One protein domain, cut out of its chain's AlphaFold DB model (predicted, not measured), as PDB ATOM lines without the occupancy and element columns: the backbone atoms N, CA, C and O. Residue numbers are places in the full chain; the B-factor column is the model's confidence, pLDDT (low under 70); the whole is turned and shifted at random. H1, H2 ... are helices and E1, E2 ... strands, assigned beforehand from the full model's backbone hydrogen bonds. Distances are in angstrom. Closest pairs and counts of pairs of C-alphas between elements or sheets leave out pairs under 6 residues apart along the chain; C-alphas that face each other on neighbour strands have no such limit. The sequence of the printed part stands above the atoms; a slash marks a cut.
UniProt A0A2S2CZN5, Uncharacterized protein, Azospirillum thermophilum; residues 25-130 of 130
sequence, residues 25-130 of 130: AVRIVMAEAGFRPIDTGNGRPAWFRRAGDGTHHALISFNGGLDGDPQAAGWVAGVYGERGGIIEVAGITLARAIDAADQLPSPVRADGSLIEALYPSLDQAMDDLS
ATOM      1  N   ALA A  25      46.917 -23.237  26.195       90.94
ATOM      2  CA  ALA A  25      45.789 -23.829  25.481       90.94
ATOM      3  C   ALA A  25      44.448 -23.162  25.835       90.94
ATOM      4  O   ALA A  25      43.681 -22.839  24.938       90.94
ATOM      5  N   VAL A  26      44.192 -22.890  27.122       96.19
ATOM      6  CA  VAL A  26      42.978 -22.181  27.563       96.19
ATOM      7  C   VAL A  26      42.998 -20.746  27.051       96.19
ATOM      8  O   VAL A  26      42.034 -20.284  26.449       96.19
ATOM      9  N   ARG A  27      44.119 -20.044  27.250       94.94
ATOM     10  CA  ARG A  27      44.248 -18.633  26.873       94.94
ATOM     11  C   ARG A  27      44.064 -18.406  25.372       94.94
ATOM     12  O   ARG A  27      43.396 -17.448  25.000       94.94
ATOM     13  N   ILE A  28      44.685 -19.239  24.534       93.81
ATOM     14  CA  ILE A  28      44.605 -19.133  23.070       93.81
ATOM     15  C   ILE A  28      43.165 -19.363  22.621       93.81
ATOM     16  O   ILE A  28      42.594 -18.481  21.990       93.81
ATOM     17  N   VAL A  29      42.555 -20.474  23.041       96.12
ATOM     18  CA  VAL A  29      41.183 -20.829  22.655       96.12
ATOM     19  C   VAL A  29      40.180 -19.756  23.096       96.12
ATOM     20  O   VAL A  29      39.335 -19.339  22.310       96.12
ATOM     21  N   MET A  30      40.297 -19.245  24.326       97.06
ATOM     22  CA  MET A  30      39.423 -18.173  24.813       97.06
ATOM     23  C   MET A  30      39.599 -16.870  24.028       97.06
ATOM     24  O   MET A  30      38.611 -16.221  23.685       97.06
ATOM     25  N   ALA A  31      40.840 -16.485  23.723       95.56
ATOM     26  CA  ALA A  31      41.118 -15.280  22.948       95.56
ATOM     27  C   ALA A  31      40.602 -15.391  21.503       95.56
ATOM     28  O   ALA A  31      40.020 -14.435  20.994       95.56
ATOM     29  N   GLU A  32      40.771 -16.552  20.865       96.19
ATOM     30  CA  GLU A  32      40.234 -16.849  19.529       96.19
ATOM     31  C   GLU A  32      38.700 -16.817  19.513       96.19
ATOM     32  O   GLU A  32      38.110 -16.280  18.578       96.19
ATOM     33  N   ALA A  33      38.054 -17.280  20.587       96.25
ATOM     34  CA  ALA A  33      36.607 -17.177  20.782       96.25
ATOM     35  C   ALA A  33      36.124 -15.754  21.158       96.25
ATOM     36  O   ALA A  33      34.928 -15.532  21.381       96.25
ATOM     37  N   GLY A  34      37.032 -14.771  21.234       96.25
ATOM     38  CA  GLY A  34      36.727 -13.366  21.518       96.25
ATOM     39  C   GLY A  34      36.525 -13.039  23.000       96.25
ATOM     40  O   GLY A  34      36.069 -11.939  23.332       96.25
ATOM     41  N   PHE A  35      36.854 -13.963  23.901       96.81
ATOM     42  CA  PHE A  35      36.782 -13.730  25.336       96.81
ATOM     43  C   PHE A  35      38.017 -12.998  25.857       96.81
ATOM     44  O   PHE A  35      39.147 -13.168  25.392       96.81
ATOM     45  N   ARG A  36      37.807 -12.198  26.902       95.06
ATOM     46  CA  ARG A  36      38.873 -11.543  27.666       95.06
ATOM     47  C   ARG A  36      38.701 -11.812  29.158       95.06
ATOM     48  O   ARG A  36      37.565 -11.879  29.614       95.06
ATOM     49  N   PRO A  37      39.783 -11.915  29.941       94.38
ATOM     50  CA  PRO A  37      39.653 -12.092  31.378       94.38
ATOM     51  C   PRO A  37      39.100 -10.812  32.025       94.38
ATOM     52  O   PRO A  37      39.510  -9.703  31.662       94.38
ATOM     53  N   ILE A  38      38.203 -10.973  32.993       92.31
ATOM     54  CA  ILE A  38      37.674  -9.918  33.863       92.31
ATOM     55  C   ILE A  38      37.619 -10.420  35.310       92.31
ATOM     56  O   ILE A  38      37.499 -11.622  35.547       92.31
ATOM     57  N   ASP A  39      37.713  -9.513  36.277       87.38
ATOM     58  CA  ASP A  39      37.324  -9.793  37.659       87.38
ATOM     59  C   ASP A  39      35.828  -9.483  37.809       87.38
ATOM     60  O   ASP A  39      35.410  -8.347  37.588       87.38
ATOM     61  N   THR A  40      35.013 -10.484  38.153       81.44
ATOM     62  CA  THR A  40      33.563 -10.289  38.352       81.44
ATOM     63  C   THR A  40      33.232  -9.613  39.687       81.44
ATOM     64  O   THR A  40      32.068  -9.346  39.986       81.44
ATOM     65  N   GLY A  41      34.253  -9.296  40.489       76.75
ATOM     66  CA  GLY A  41      34.122  -8.903  41.880       76.75
ATOM     67  C   GLY A  41      34.271 -10.113  42.802       76.75
ATOM     68  O   GLY A  41      34.086 -11.266  42.414       76.75
ATOM     69  N   ASN A  42      34.621  -9.859  44.064       73.12
ATOM     70  CA  ASN A  42      34.796 -10.887  45.102       73.12
ATOM     71  C   ASN A  42      35.917 -11.911  44.827       73.12
ATOM     72  O   ASN A  42      35.913 -12.995  45.414       73.12
ATOM     73  N   GLY A  43      36.875 -11.587  43.952       79.44
ATOM     74  CA  GLY A  43      38.018 -12.452  43.656       79.44
ATOM     75  C   GLY A  43      37.661 -13.687  42.824       79.44
ATOM     76  O   GLY A  43      38.368 -14.691  42.898       79.44
ATOM     77  N   ARG A  44      36.569 -13.628  42.051       85.19
ATOM     78  CA  ARG A  44      36.154 -14.685  41.118       85.19
ATOM     79  C   ARG A  44      36.343 -14.212  39.679       85.19
ATOM     80  O   ARG A  44      35.442 -13.585  39.116       85.19
ATOM     81  N   PRO A  45      37.514 -14.435  39.071       92.00
ATOM     82  CA  PRO A  45      37.723 -14.017  37.700       92.00
ATOM     83  C   PRO A  45      37.009 -14.953  36.714       92.00
ATOM     84  O   PRO A  45      36.875 -16.154  36.946       92.00
ATOM     85  N   ALA A  46      36.578 -14.391  35.590       95.31
ATOM     86  CA  ALA A  46      35.912 -15.115  34.514       95.31
ATOM     87  C   ALA A  46      36.362 -14.599  33.143       95.31
ATOM     88  O   ALA A  46      36.858 -13.480  32.993       95.31
ATOM     89  N   TRP A  47      36.187 -15.427  32.126       97.38
ATOM     90  CA  TRP A  47      36.306 -15.032  30.735       97.38
ATOM     91  C   TRP A  47      35.015 -14.353  30.311       97.38
ATOM     92  O   TRP A  47      33.952 -14.949  30.392       97.38
ATOM     93  N   PHE A  48      35.107 -13.116  29.847       96.38
ATOM     94  CA  PHE A  48      33.980 -12.281  29.459       96.38
ATOM     95  C   PHE A  48      33.960 -12.032  27.955       96.38
ATOM     96  O   PHE A  48      34.985 -11.679  27.361       96.38
ATOM     97  N   ARG A  49      32.764 -12.087  27.369       96.12
ATOM     98  CA  ARG A  49      32.489 -11.614  26.012       96.12
ATOM     99  C   ARG A  49      31.127 -10.931  25.978       96.12
ATOM    100  O   ARG A  49      30.140 -11.486  26.439       96.12
ATOM    101  N   ARG A  50      31.060  -9.722  25.420       94.31
ATOM    102  CA  ARG A  50      29.780  -9.020  25.245       94.31
ATOM    103  C   ARG A  50      29.067  -9.578  24.017       94.31
ATOM    104  O   ARG A  50      29.731  -9.788  23.003       94.31
ATOM    105  N   ALA A  51      27.754  -9.780  24.095       89.62
ATOM    106  CA  ALA A  51      26.973 -10.124  22.917       89.62
ATOM    107  C   ALA A  51      26.957  -8.950  21.923       89.62
ATOM    108  O   ALA A  51      27.030  -7.781  22.317       89.62
ATOM    109  N   GLY A  52      26.879  -9.257  20.626       84.31
ATOM    110  CA  GLY A  52      26.908  -8.242  19.565       84.31
ATOM    111  C   GLY A  52      25.683  -7.321  19.552       84.31
ATOM    112  O   GLY A  52      25.783  -6.179  19.114       84.31
ATOM    113  N   ASP A  53      24.551  -7.793  20.072       84.56
ATOM    114  CA  ASP A  53      23.308  -7.026  20.215       84.56
ATOM    115  C   ASP A  53      23.308  -6.092  21.444       84.56
ATOM    116  O   ASP A  53      22.417  -5.256  21.594       84.56
ATOM    117  N   GLY A  54      24.307  -6.225  22.324       83.12
ATOM    118  CA  GLY A  54      24.451  -5.446  23.547       83.12
ATOM    119  C   GLY A  54      23.393  -5.715  24.619       83.12
ATOM    120  O   GLY A  54      23.329  -4.938  25.569       83.12
ATOM    121  N   THR A  55      22.571  -6.763  24.496       88.06
ATOM    122  CA  THR A  55      21.465  -7.038  25.439       88.06
ATOM    123  C   THR A  55      21.882  -7.915  26.619       88.06
ATOM    124  O   THR A  55      21.277  -7.855  27.694       88.06
ATOM    125  N   HIS A  56      22.935  -8.702  26.427       93.62
ATOM    126  CA  HIS A  56      23.504  -9.610  27.410       93.62
ATOM    127  C   HIS A  56      25.015  -9.763  27.188       93.62
ATOM    128  O   HIS A  56      25.613  -9.222  26.247       93.62
ATOM    129  N   HIS A  57      25.660 -10.504  28.072       96.31
ATOM    130  CA  HIS A  57      27.052 -10.901  27.931       96.31
ATOM    131  C   HIS A  57      27.242 -12.338  28.399       96.31
ATOM    132  O   HIS A  57      26.492 -12.828  29.237       96.31
ATOM    133  N   ALA A  58      28.261 -12.995  27.858       97.62
ATOM    134  CA  ALA A  58      28.655 -14.331  28.252       97.62
ATOM    135  C   ALA A  58      29.816 -14.284  29.251       97.62
ATOM    136  O   ALA A  58      30.777 -13.526  29.060       97.62
ATOM    137  N   LEU A  59      29.745 -15.136  30.274       97.44
ATOM    138  CA  LEU A  59      30.860 -15.463  31.155       97.44
ATOM    139  C   LEU A  59      31.184 -16.952  31.060       97.44
ATOM    140  O   LEU A  59      30.283 -17.786  31.034       97.44
ATOM    141  N   ILE A  60      32.473 -17.284  31.059       97.94
ATOM    142  CA  ILE A  60      32.960 -18.656  31.206       97.94
ATOM    143  C   ILE A  60      33.975 -18.708  32.346       97.94
ATOM    144  O   ILE A  60      34.890 -17.886  32.416       97.94
ATOM    145  N   SER A  61      33.854 -19.688  33.237       96.88
ATOM    146  CA  SER A  61      34.831 -19.915  34.308       96.88
ATOM    147  C   SER A  61      35.023 -21.401  34.598       96.88
ATOM    148  O   SER A  61      34.168 -22.224  34.277       96.88
ATOM    149  N   PHE A  62      36.147 -21.746  35.223       95.69
ATOM    150  CA  PHE A  62      36.390 -23.069  35.794       95.69
ATOM    151  C   PHE A  62      36.421 -22.944  37.314       95.69
ATOM    152  O   PHE A  62      37.361 -22.371  37.863       95.69
ATOM    153  N   ASN A  63      35.381 -23.424  38.002       86.56
ATOM    154  CA  ASN A  63      35.233 -23.277  39.459       86.56
ATOM    155  C   ASN A  63      35.466 -21.833  39.969       86.56
ATOM    156  O   ASN A  63      36.068 -21.625  41.023       86.56
ATOM    157  N   GLY A  64      35.017 -20.822  39.211       84.62
ATOM    158  CA  GLY A  64      35.217 -19.406  39.542       84.62
ATOM    159  C   GLY A  64      36.621 -18.858  39.257       84.62
ATOM    160  O   GLY A  64      36.952 -17.785  39.756       84.62
ATOM    161  N   GLY A  65      37.442 -19.584  38.494       91.81
ATOM    162  CA  GLY A  65      38.746 -19.151  37.995       91.81
ATOM    163  C   GLY A  65      38.820 -19.066  36.464       91.81
ATOM    164  O   GLY A  65      37.901 -19.461  35.744       91.81
ATOM    165  N   LEU A  66      39.960 -18.576  35.962       94.38
ATOM    166  CA  LEU A  66      40.243 -18.437  34.523       94.38
ATOM    167  C   LEU A  66      40.914 -19.659  33.893       94.38
ATOM    168  O   LEU A  66      41.039 -19.716  32.671       94.38
ATOM    169  N   ASP A  67      41.405 -20.590  34.700       94.50
ATOM    170  CA  ASP A  67      42.213 -21.707  34.228       94.50
ATOM    171  C   ASP A  67      41.742 -23.024  34.836       94.50
ATOM    172  O   ASP A  67      41.198 -23.070  35.940       94.50
ATOM    173  N   GLY A  68      41.968 -24.099  34.097       92.81
ATOM    174  CA  GLY A  68      41.496 -25.437  34.404       92.81
ATOM    175  C   GLY A  68      41.954 -26.413  33.332       92.81
ATOM    176  O   GLY A  68      42.577 -26.031  32.341       92.81
ATOM    177  N   ASP A  69      41.656 -27.694  33.514       94.88
ATOM    178  CA  ASP A  69      41.837 -28.661  32.434       94.88
ATOM    179  C   ASP A  69      40.751 -28.430  31.362       94.88
ATOM    180  O   ASP A  69      39.565 -28.543  31.688       94.88
ATOM    181  N   PRO A  70      41.104 -28.118  30.095       94.94
ATOM    182  CA  PRO A  70      40.127 -27.932  29.021       94.94
ATOM    183  C   PRO A  70      39.185 -29.124  28.815       94.94
ATOM    184  O   PRO A  70      38.068 -28.941  28.334       94.94
ATOM    185  N   GLN A  71      39.637 -30.334  29.156       96.00
ATOM    186  CA  GLN A  71      38.886 -31.576  28.966       96.00
ATOM    187  C   GLN A  71      38.090 -31.993  30.209       96.00
ATOM    188  O   GLN A  71      37.278 -32.912  30.129       96.00
ATOM    189  N   ALA A  72      38.284 -31.335  31.356       94.88
ATOM    190  CA  ALA A  72      37.537 -31.657  32.566       94.88
ATOM    191  C   ALA A  72      36.113 -31.090  32.522       94.88
ATOM    192  O   ALA A  72      35.890 -29.958  32.098       94.88
ATOM    193  N   ALA A  73      35.163 -31.856  33.055       94.50
ATOM    194  CA  ALA A  73      33.771 -31.461  33.267       94.50
ATOM    195  C   ALA A  73      33.621 -30.542  34.499       94.50
ATOM    196  O   ALA A  73      32.976 -30.891  35.483       94.50
ATOM    197  N   GLY A  74      34.288 -29.390  34.478       94.88
ATOM    198  CA  GLY A  74      34.287 -28.414  35.578       94.88
ATOM    199  C   GLY A  74      34.136 -26.966  35.118       94.88
ATOM    200  O   GLY A  74      34.233 -26.049  35.934       94.88
ATOM    201  N   TRP A  75      33.919 -26.757  33.819       97.94
ATOM    202  CA  TRP A  75      33.637 -25.440  33.270       97.94
ATOM    203  C   TRP A  75      32.159 -25.103  33.423       97.94
ATOM    204  O   TRP A  75      31.290 -25.980  33.438       97.94
ATOM    205  N   VAL A  76      31.904 -23.805  33.531       97.81
ATOM    206  CA  VAL A  76      30.579 -23.197  33.560       97.81
ATOM    207  C   VAL A  76      30.553 -22.101  32.509       97.81
ATOM    208  O   VAL A  76      31.472 -21.282  32.470       97.81
ATOM    209  N   ALA A  77      29.514 -22.085  31.683       98.00
ATOM    210  CA  ALA A  77      29.205 -20.995  30.768       98.00
ATOM    211  C   ALA A  77      27.846 -20.412  31.127       98.00
ATOM    212  O   ALA A  77      26.906 -21.163  31.372       98.00
ATOM    213  N   GLY A  78      27.725 -19.092  31.125       96.94
ATOM    214  CA  GLY A  78      26.445 -18.441  31.340       96.94
ATOM    215  C   GLY A  78      26.282 -17.172  30.534       96.94
ATOM    216  O   GLY A  78      27.265 -16.543  30.143       96.94
ATOM    217  N   VAL A  79      25.027 -16.799  30.312       97.31
ATOM    218  CA  VAL A  79      24.616 -15.531  29.712       97.31
ATOM    219  C   VAL A  79      23.833 -14.715  30.732       97.31
ATOM    220  O   VAL A  79      22.944 -15.222  31.416       97.31
ATOM    221  N   TYR A  80      24.185 -13.439  30.837       95.94
ATOM    222  CA  TYR A  80      23.686 -12.526  31.861       95.94
ATOM    223  C   TYR A  80      23.138 -11.285  31.172       95.94
ATOM    224  O   TYR A  80      23.835 -10.638  30.385       95.94
ATOM    225  N   GLY A  81      21.875 -10.965  31.441       94.94
ATOM    226  CA  GLY A  81      21.206  -9.831  30.819       94.94
ATOM    227  C   GLY A  81      21.653  -8.517  31.450       94.94
ATOM    228  O   GLY A  81      21.827  -8.421  32.665       94.94
ATOM    229  N   GLU A  82      21.761  -7.454  30.650       90.88
ATOM    230  CA  GLU A  82      22.130  -6.121  31.165       90.88
ATOM    231  C   GLU A  82      21.091  -5.574  32.167       90.88
ATOM    232  O   GLU A  82      21.387  -4.703  32.984       90.88
ATOM    233  N   ARG A  83      19.856  -6.095  32.110       89.06
ATOM    234  CA  ARG A  83      18.738  -5.756  33.006       89.06
ATOM    235  C   ARG A  83      18.496  -6.804  34.102       89.06
ATOM    236  O   ARG A  83      17.506  -6.686  34.820       89.06
ATOM    237  N   GLY A  84      19.376  -7.797  34.227       92.00
ATOM    238  CA  GLY A  84      19.190  -8.981  35.065       92.00
ATOM    239  C   GLY A  84      18.827 -10.224  34.252       92.00
ATOM    240  O   GLY A  84      18.794 -10.187  33.021       92.00
ATOM    241  N   GLY A  85      18.548 -11.318  34.960       96.00
ATOM    242  CA  GLY A  85      18.370 -12.641  34.369       96.00
ATOM    243  C   GLY A  85      19.705 -13.348  34.124       96.00
ATOM    244  O   GLY A  85      20.723 -12.717  33.821       96.00
ATOM    245  N   ILE A  86      19.678 -14.665  34.271       96.75
ATOM    246  CA  ILE A  86      20.822 -15.556  34.160       96.75
ATOM    247  C   ILE A  86      20.398 -16.909  33.586       96.75
ATOM    248  O   ILE A  86      19.427 -17.521  34.032       96.75
ATOM    249  N   ILE A  87      21.167 -17.398  32.620       97.94
ATOM    250  CA  ILE A  87      21.127 -18.797  32.198       97.94
ATOM    251  C   ILE A  87      22.547 -19.333  32.287       97.94
ATOM    252  O   ILE A  87      23.444 -18.777  31.657       97.94
ATOM    253  N   GLU A  88      22.753 -20.402  33.047       97.88
ATOM    254  CA  GLU A  88      24.045 -21.072  33.181       97.88
ATOM    255  C   GLU A  88      23.957 -22.540  32.762       97.88
ATOM    256  O   GLU A  88      22.954 -23.218  32.980       97.88
ATOM    257  N   VAL A  89      25.053 -23.049  32.206       98.12
ATOM    258  CA  VAL A  89      25.301 -24.467  31.960       98.12
ATOM    259  C   VAL A  89      26.616 -24.831  32.637       98.12
ATOM    260  O   VAL A  89      27.648 -24.210  32.374       98.12
ATOM    261  N   ALA A  90      26.590 -25.832  33.511       96.94
ATOM    262  CA  ALA A  90      27.733 -26.222  34.336       96.94
ATOM    263  C   ALA A  90      28.118 -27.693  34.152       96.94
ATOM    264  O   ALA A  90      27.339 -28.498  33.650       96.94
ATOM    265  N   GLY A  91      29.326 -28.054  34.599       96.06
ATOM    266  CA  GLY A  91      29.812 -29.436  34.537       96.06
ATOM    267  C   GLY A  91      30.191 -29.868  33.121       96.06
ATOM    268  O   GLY A  91      30.091 -31.041  32.775       96.06
ATOM    269  N   ILE A  92      30.617 -28.915  32.293       97.19
ATOM    270  CA  ILE A  92      30.937 -29.124  30.878       97.19
ATOM    271  C   ILE A  92      32.436 -28.940  30.619       97.19
ATOM    272  O   ILE A  92      33.180 -28.456  31.476       97.19
ATOM    273  N   THR A  93      32.904 -29.379  29.449       97.31
ATOM    274  CA  THR A  93      34.278 -29.122  28.986       97.31
ATOM    275  C   THR A  93      34.421 -27.682  28.499       97.31
ATOM    276  O   THR A  93      33.423 -27.015  28.221       97.31
ATOM    277  N   LEU A  94      35.657 -27.204  28.326       97.75
ATOM    278  CA  LEU A  94      35.906 -25.855  27.811       97.75
ATOM    279  C   LEU A  94      35.282 -25.646  26.422       97.75
ATOM    280  O   LEU A  94      34.668 -24.615  26.170       97.75
ATOM    281  N   ALA A  95      35.405 -26.636  25.533       97.19
ATOM    282  CA  ALA A  95      34.817 -26.564  24.195       97.19
ATOM    283  C   ALA A  95      33.290 -26.402  24.264       97.19
ATOM    284  O   ALA A  95      32.734 -25.501  23.646       97.19
ATOM    285  N   ARG A  96      32.623 -27.201  25.106       97.50
ATOM    286  CA  ARG A  96      31.173 -27.094  25.312       97.50
ATOM    287  C   ARG A  96      30.758 -25.790  25.989       97.50
ATOM    288  O   ARG A  96      29.667 -25.304  25.724       97.50
ATOM    289  N   ALA A  97      31.603 -25.220  26.845       98.12
ATOM    290  CA  ALA A  97      31.351 -23.916  27.450       98.12
ATOM    291  C   ALA A  97      31.352 -22.792  26.404       98.12
ATOM    292  O   ALA A  97      30.503 -21.904  26.456       98.12
ATOM    293  N   ILE A  98      32.260 -22.855  25.429       97.75
ATOM    294  CA  ILE A  98      32.290 -21.913  24.303       97.75
ATOM    295  C   ILE A  98      31.052 -22.102  23.422       97.75
ATOM    296  O   ILE A  98      30.355 -21.123  23.169       97.75
ATOM    297  N   ASP A  99      30.714 -23.348  23.068       97.00
ATOM    298  CA  ASP A  99      29.496 -23.662  22.307       97.00
ATOM    299  C   ASP A  99      28.232 -23.122  22.997       97.00
ATOM    300  O   ASP A  99      27.352 -22.564  22.341       97.00
ATOM    301  N   ALA A 100      28.128 -23.286  24.320       96.88
ATOM    302  CA  ALA A 100      26.998 -22.792  25.099       96.88
ATOM    303  C   ALA A 100      26.936 -21.261  25.086       96.88
ATOM    304  O   ALA A 100      25.874 -20.688  24.870       96.88
ATOM    305  N   ALA A 101      28.073 -20.584  25.246       96.62
ATOM    306  CA  ALA A 101      28.127 -19.128  25.204       96.62
ATOM    307  C   ALA A 101      27.793 -18.520  23.827       96.62
ATOM    308  O   ALA A 101      27.516 -17.321  23.754       96.62
ATOM    309  N   ASP A 102      27.862 -19.307  22.749       94.56
ATOM    310  CA  ASP A 102      27.424 -18.916  21.401       94.56
ATOM    311  C   ASP A 102      25.928 -19.184  21.152       94.56
ATOM    312  O   ASP A 102      25.323 -18.512  20.317       94.56
ATOM    313  N   GLN A 103      25.334 -20.162  21.843       95.19
ATOM    314  CA  GLN A 103      23.980 -20.658  21.552       95.19
ATOM    315  C   GLN A 103      22.913 -20.211  22.548       95.19
ATOM    316  O   GLN A 103      21.746 -20.100  22.172       95.19
ATOM    317  N   LEU A 104      23.285 -19.972  23.806       95.44
ATOM    318  CA  LEU A 104      22.325 -19.573  24.828       95.44
ATOM    319  C   LEU A 104      21.678 -18.222  24.466       95.44
ATOM    320  O   LEU A 104      22.390 -17.273  24.121       95.44
ATOM    321  N   PRO A 105      20.341 -18.107  24.557       94.00
ATOM    322  CA  PRO A 105      19.639 -16.875  24.229       94.00
ATOM    323  C   PRO A 105      19.805 -15.825  25.333       94.00
ATOM    324  O   PRO A 105      20.226 -16.119  26.450       94.00
ATOM    325  N   SER A 106      19.382 -14.591  25.055       94.69
ATOM    326  CA  SER A 106      19.220 -13.579  26.103       94.69
ATOM    327  C   SER A 106      18.368 -14.132  27.262       94.69
ATOM    328  O   SER A 106      17.286 -14.670  27.009       94.69
ATOM    329  N   PRO A 107      18.768 -13.941  28.535       96.06
ATOM    330  CA  PRO A 107      17.979 -14.369  29.692       96.06
ATOM    331  C   PRO A 107      16.796 -13.427  29.986       96.06
ATOM    332  O   PRO A 107      16.250 -13.418  31.090       96.06
ATOM    333  N   VAL A 108      16.404 -12.602  29.015       94.62
ATOM    334  CA  VAL A 108      15.246 -11.712  29.072       94.62
ATOM    335  C   VAL A 108      14.313 -12.094  27.933       94.62
ATOM    336  O   VAL A 108      14.680 -11.987  26.761       94.62
ATOM    337  N   ARG A 109      13.097 -12.526  28.271       91.81
ATOM    338  CA  ARG A 109      12.071 -12.893  27.287       91.81
ATOM    339  C   ARG A 109      11.528 -11.660  26.564       91.81
ATOM    340  O   ARG A 109      11.690 -10.525  27.013       91.81
ATOM    341  N   ALA A 110      10.812 -11.887  25.463       90.75
ATOM    342  CA  ALA A 110      10.197 -10.822  24.668       90.75
ATOM    343  C   ALA A 110       9.180  -9.968  25.455       90.75
ATOM    344  O   ALA A 110       9.020  -8.785  25.167       90.75
ATOM    345  N   ASP A 111       8.522 -10.545  26.466       93.06
ATOM    346  CA  ASP A 111       7.608  -9.833  27.370       93.06
ATOM    347  C   ASP A 111       8.331  -9.053  28.489       93.06
ATOM    348  O   ASP A 111       7.694  -8.369  29.291       93.06
ATOM    349  N   GLY A 112       9.664  -9.128  28.536       91.56
ATOM    350  CA  GLY A 112      10.512  -8.491  29.537       91.56
ATOM    351  C   GLY A 112      10.676  -9.282  30.834       91.56
ATOM    352  O   GLY A 112      11.377  -8.805  31.729       91.56
ATOM    353  N   SER A 113      10.063 -10.465  30.961       94.50
ATOM    354  CA  SER A 113      10.301 -11.352  32.101       94.50
ATOM    355  C   SER A 113      11.724 -11.916  32.078       94.50
ATOM    356  O   SER A 113      12.318 -12.135  31.019       94.50
ATOM    357  N   LEU A 114      12.278 -12.143  33.267       96.25
ATOM    358  CA  LEU A 114      13.625 -12.677  33.437       96.25
ATOM    359  C   LEU A 114      13.602 -14.209  33.462       96.25
ATOM    360  O   LEU A 114      12.637 -14.835  33.913       96.25
ATOM    361  N   ILE A 115      14.681 -14.805  32.974       96.62
ATOM    362  CA  ILE A 115      15.006 -16.218  33.142       96.62
ATOM    363  C   ILE A 115      16.099 -16.300  34.202       96.62
ATOM    364  O   ILE A 115      17.064 -15.546  34.138       96.62
ATOM    365  N   GLU A 116      15.937 -17.195  35.170       96.69
ATOM    366  CA  GLU A 116      16.967 -17.542  36.149       96.69
ATOM    367  C   GLU A 116      17.041 -19.066  36.219       96.69
ATOM    368  O   GLU A 116      16.200 -19.706  36.849       96.69
ATOM    369  N   ALA A 117      17.995 -19.654  35.496       96.56
ATOM    370  CA  ALA A 117      18.078 -21.099  35.333       96.56
ATOM    371  C   ALA A 117      19.525 -21.601  35.269       96.56
ATOM    372  O   ALA A 117      20.409 -20.950  34.710       96.56
ATOM    373  N   LEU A 118      19.742 -22.791  35.831       97.00
ATOM    374  CA  LEU A 118      20.999 -23.529  35.773       97.00
ATOM    375  C   LEU A 118      20.719 -24.919  35.206       97.00
ATOM    376  O   LEU A 118      19.937 -25.679  35.779       97.00
ATOM    377  N   TYR A 119      21.391 -25.256  34.113       97.38
ATOM    378  CA  TYR A 119      21.222 -26.517  33.406       97.38
ATOM    379  C   TYR A 119      22.473 -27.402  33.526       97.38
ATOM    380  O   TYR A 119      23.602 -26.902  33.549       97.38
ATOM    381  N   PRO A 120      22.304 -28.736  33.570       94.75
ATOM    382  CA  PRO A 120      23.427 -29.674  33.580       94.75
ATOM    383  C   PRO A 120      24.014 -29.923  32.179       94.75
ATOM    384  O   PRO A 120      25.052 -30.564  32.052       94.75
ATOM    385  N   SER A 121      23.338 -29.475  31.116       94.94
ATOM    386  CA  SER A 121      23.803 -29.599  29.732       94.94
ATOM    387  C   SER A 121      23.212 -28.503  28.847       94.94
ATOM    388  O   SER A 121      22.171 -27.934  29.174       94.94
ATOM    389  N   LEU A 122      23.879 -28.221  27.724       94.75
ATOM    390  CA  LEU A 122      23.391 -27.259  26.738       94.75
ATOM    391  C   LEU A 122      22.113 -27.757  26.061       94.75
ATOM    392  O   LEU A 122      21.174 -26.987  25.931       94.75
ATOM    393  N   ASP A 123      22.054 -29.038  25.694       95.38
ATOM    394  CA  ASP A 123      20.887 -29.618  25.020       95.38
ATOM    395  C   ASP A 123      19.619 -29.428  25.863       95.38
ATOM    396  O   ASP A 123      18.609 -28.937  25.367       95.38
ATOM    397  N   GLN A 124      19.702 -29.689  27.172       95.56
ATOM    398  CA  GLN A 124      18.567 -29.471  28.066       95.56
ATOM    399  C   GLN A 124      18.186 -27.990  28.206       95.56
ATOM    400  O   GLN A 124      17.005 -27.683  28.339       95.56
ATOM    401  N   ALA A 125      19.162 -27.077  28.178       95.62
ATOM    402  CA  ALA A 125      18.872 -25.646  28.163       95.62
ATOM    403  C   ALA A 125      18.128 -25.250  26.879       95.62
ATOM    404  O   ALA A 125      17.154 -24.511  26.941       95.62
ATOM    405  N   MET A 126      18.554 -25.761  25.722       95.12
ATOM    406  CA  MET A 126      17.918 -25.447  24.441       95.12
ATOM    407  C   MET A 126      16.500 -26.017  24.337       95.12
ATOM    408  O   MET A 126      15.630 -25.331  23.810       95.12
ATOM    409  N   ASP A 127      16.258 -27.215  24.873       95.69
ATOM    410  CA  ASP A 127      14.929 -27.841  24.890       95.69
ATOM    411  C   ASP A 127      13.925 -27.092  25.786       95.69
ATOM    412  O   ASP A 127      12.739 -27.029  25.471       95.69
ATOM    413  N   ASP A 128      14.374 -26.537  26.915       94.69
ATOM    414  CA  ASP A 128      13.500 -25.837  27.873       94.69
ATOM    415  C   ASP A 128      13.246 -24.368  27.486       94.69
ATOM    416  O   ASP A 128      12.245 -23.769  27.882       94.69
ATOM    417  N   LEU A 129      14.161 -23.767  26.717       90.94
ATOM    418  CA  LEU A 129      14.119 -22.350  26.335       90.94
ATOM    419  C   LEU A 129      13.537 -22.089  24.937       90.94
ATOM    420  O   LEU A 129      13.389 -20.918  24.570       90.94
ATOM    421  N   SER A 130      13.237 -23.139  24.166       83.31
ATOM    422  CA  SER A 130      12.578 -23.057  22.850       83.31
ATOM    423  C   SER A 130      11.107 -22.662  22.951       83.31
ATOM    424  O   SER A 130      10.665 -21.835  22.122       83.31
TER     425      SER A 130
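Overview. This is residues 25 to 130 of the 130 residues of an uncharacterized protein of Azospirillum thermophilum (UniProt A0A2S2CZN5). One twisted sheet of six strands has two helices, H2 and H3, over one face, while a third helix, H1, grazes the sheet near E1 and E2. The link of residues 104 to 115 reaches to the far end of the long axis from H1. The printed part has 106 residues, in the order H1, E1, E2, E3, E4, E5, H2, E6, H3; the sheet is mixed, ordered E1, E2, E3, E4, E5, E6, and the class is mixed, helices and strands. The whole is compact, with a radius of gyration of the C-alphas of 12.9 A, and its outline is elongated, 40 by 25 by 25 A.

Along the chain. H1, residues 25 to 32, begins at C-alpha 25 (45.789, -23.829, 25.481) and is 10.7 A long. E1, residues 36 to 39, E2, residues 45 to 50, and E3, residues 56 to 62, measure 10.3 A, 15.6 A and 20.4 A. E4, residues 75 to 81, and E5, residues 86 to 92, measure 20.1 A and 17.2 A. H2, residues 94 to 103, is 14.4 A long and begins at C-alpha 94 (35.906, -25.855, 27.811). E6, residues 116 to 119, is 10.3 A long. H3, residues 122 to 129, is 10.5 A long and ends at C-alpha 129 (14.119, -22.350, 26.335).

Arrangement. E1 to E5 form a meander, each strand the antiparallel neighbour of the one before. Its hairpins show N 38 and O 46 at 2.8 A, N 47 and O 60 at 2.8 A, N 59 and O 78 at 2.9 A, and N 89 and O 77 at 2.8 A. E5 and E6 are parallel, with N 119 and O 88 at 2.8 A; E5, H2 and E6 make a strand-helix-strand unit, two parallel strands with a helix between, and its crossover is left-handed. H2 and H3 lie on the same face, giving two layers. H2 is over E4, at a height over the sheet of 7.8 A; the C-alphas of Ala 77 and Ala 97 are the closest of E4 and H2, 4.9 A. H3 is over E6, at a height of 9.1 A, with Tyr 119 and Ala 125 the closest C-alphas, 5.8 A. H2 and H3 are close but not clearly touching, Ala 100 and Leu 122 being their closest C-alphas at 6.0 A. H1 only grazes the sheet with residues 27 to 31. In H1, H2 and H3 every O i to N i+4 pair is within hydrogen-bond range.

Size, cuts and confidence. The two C-alphas farthest apart, those of Ala 25 and Asp 111, are 40.7 A apart. The links E3 to E4 and H2 to E6 are long, with 12 residues each. The printed part has no cut, and no printed residue has a pLDDT under 70.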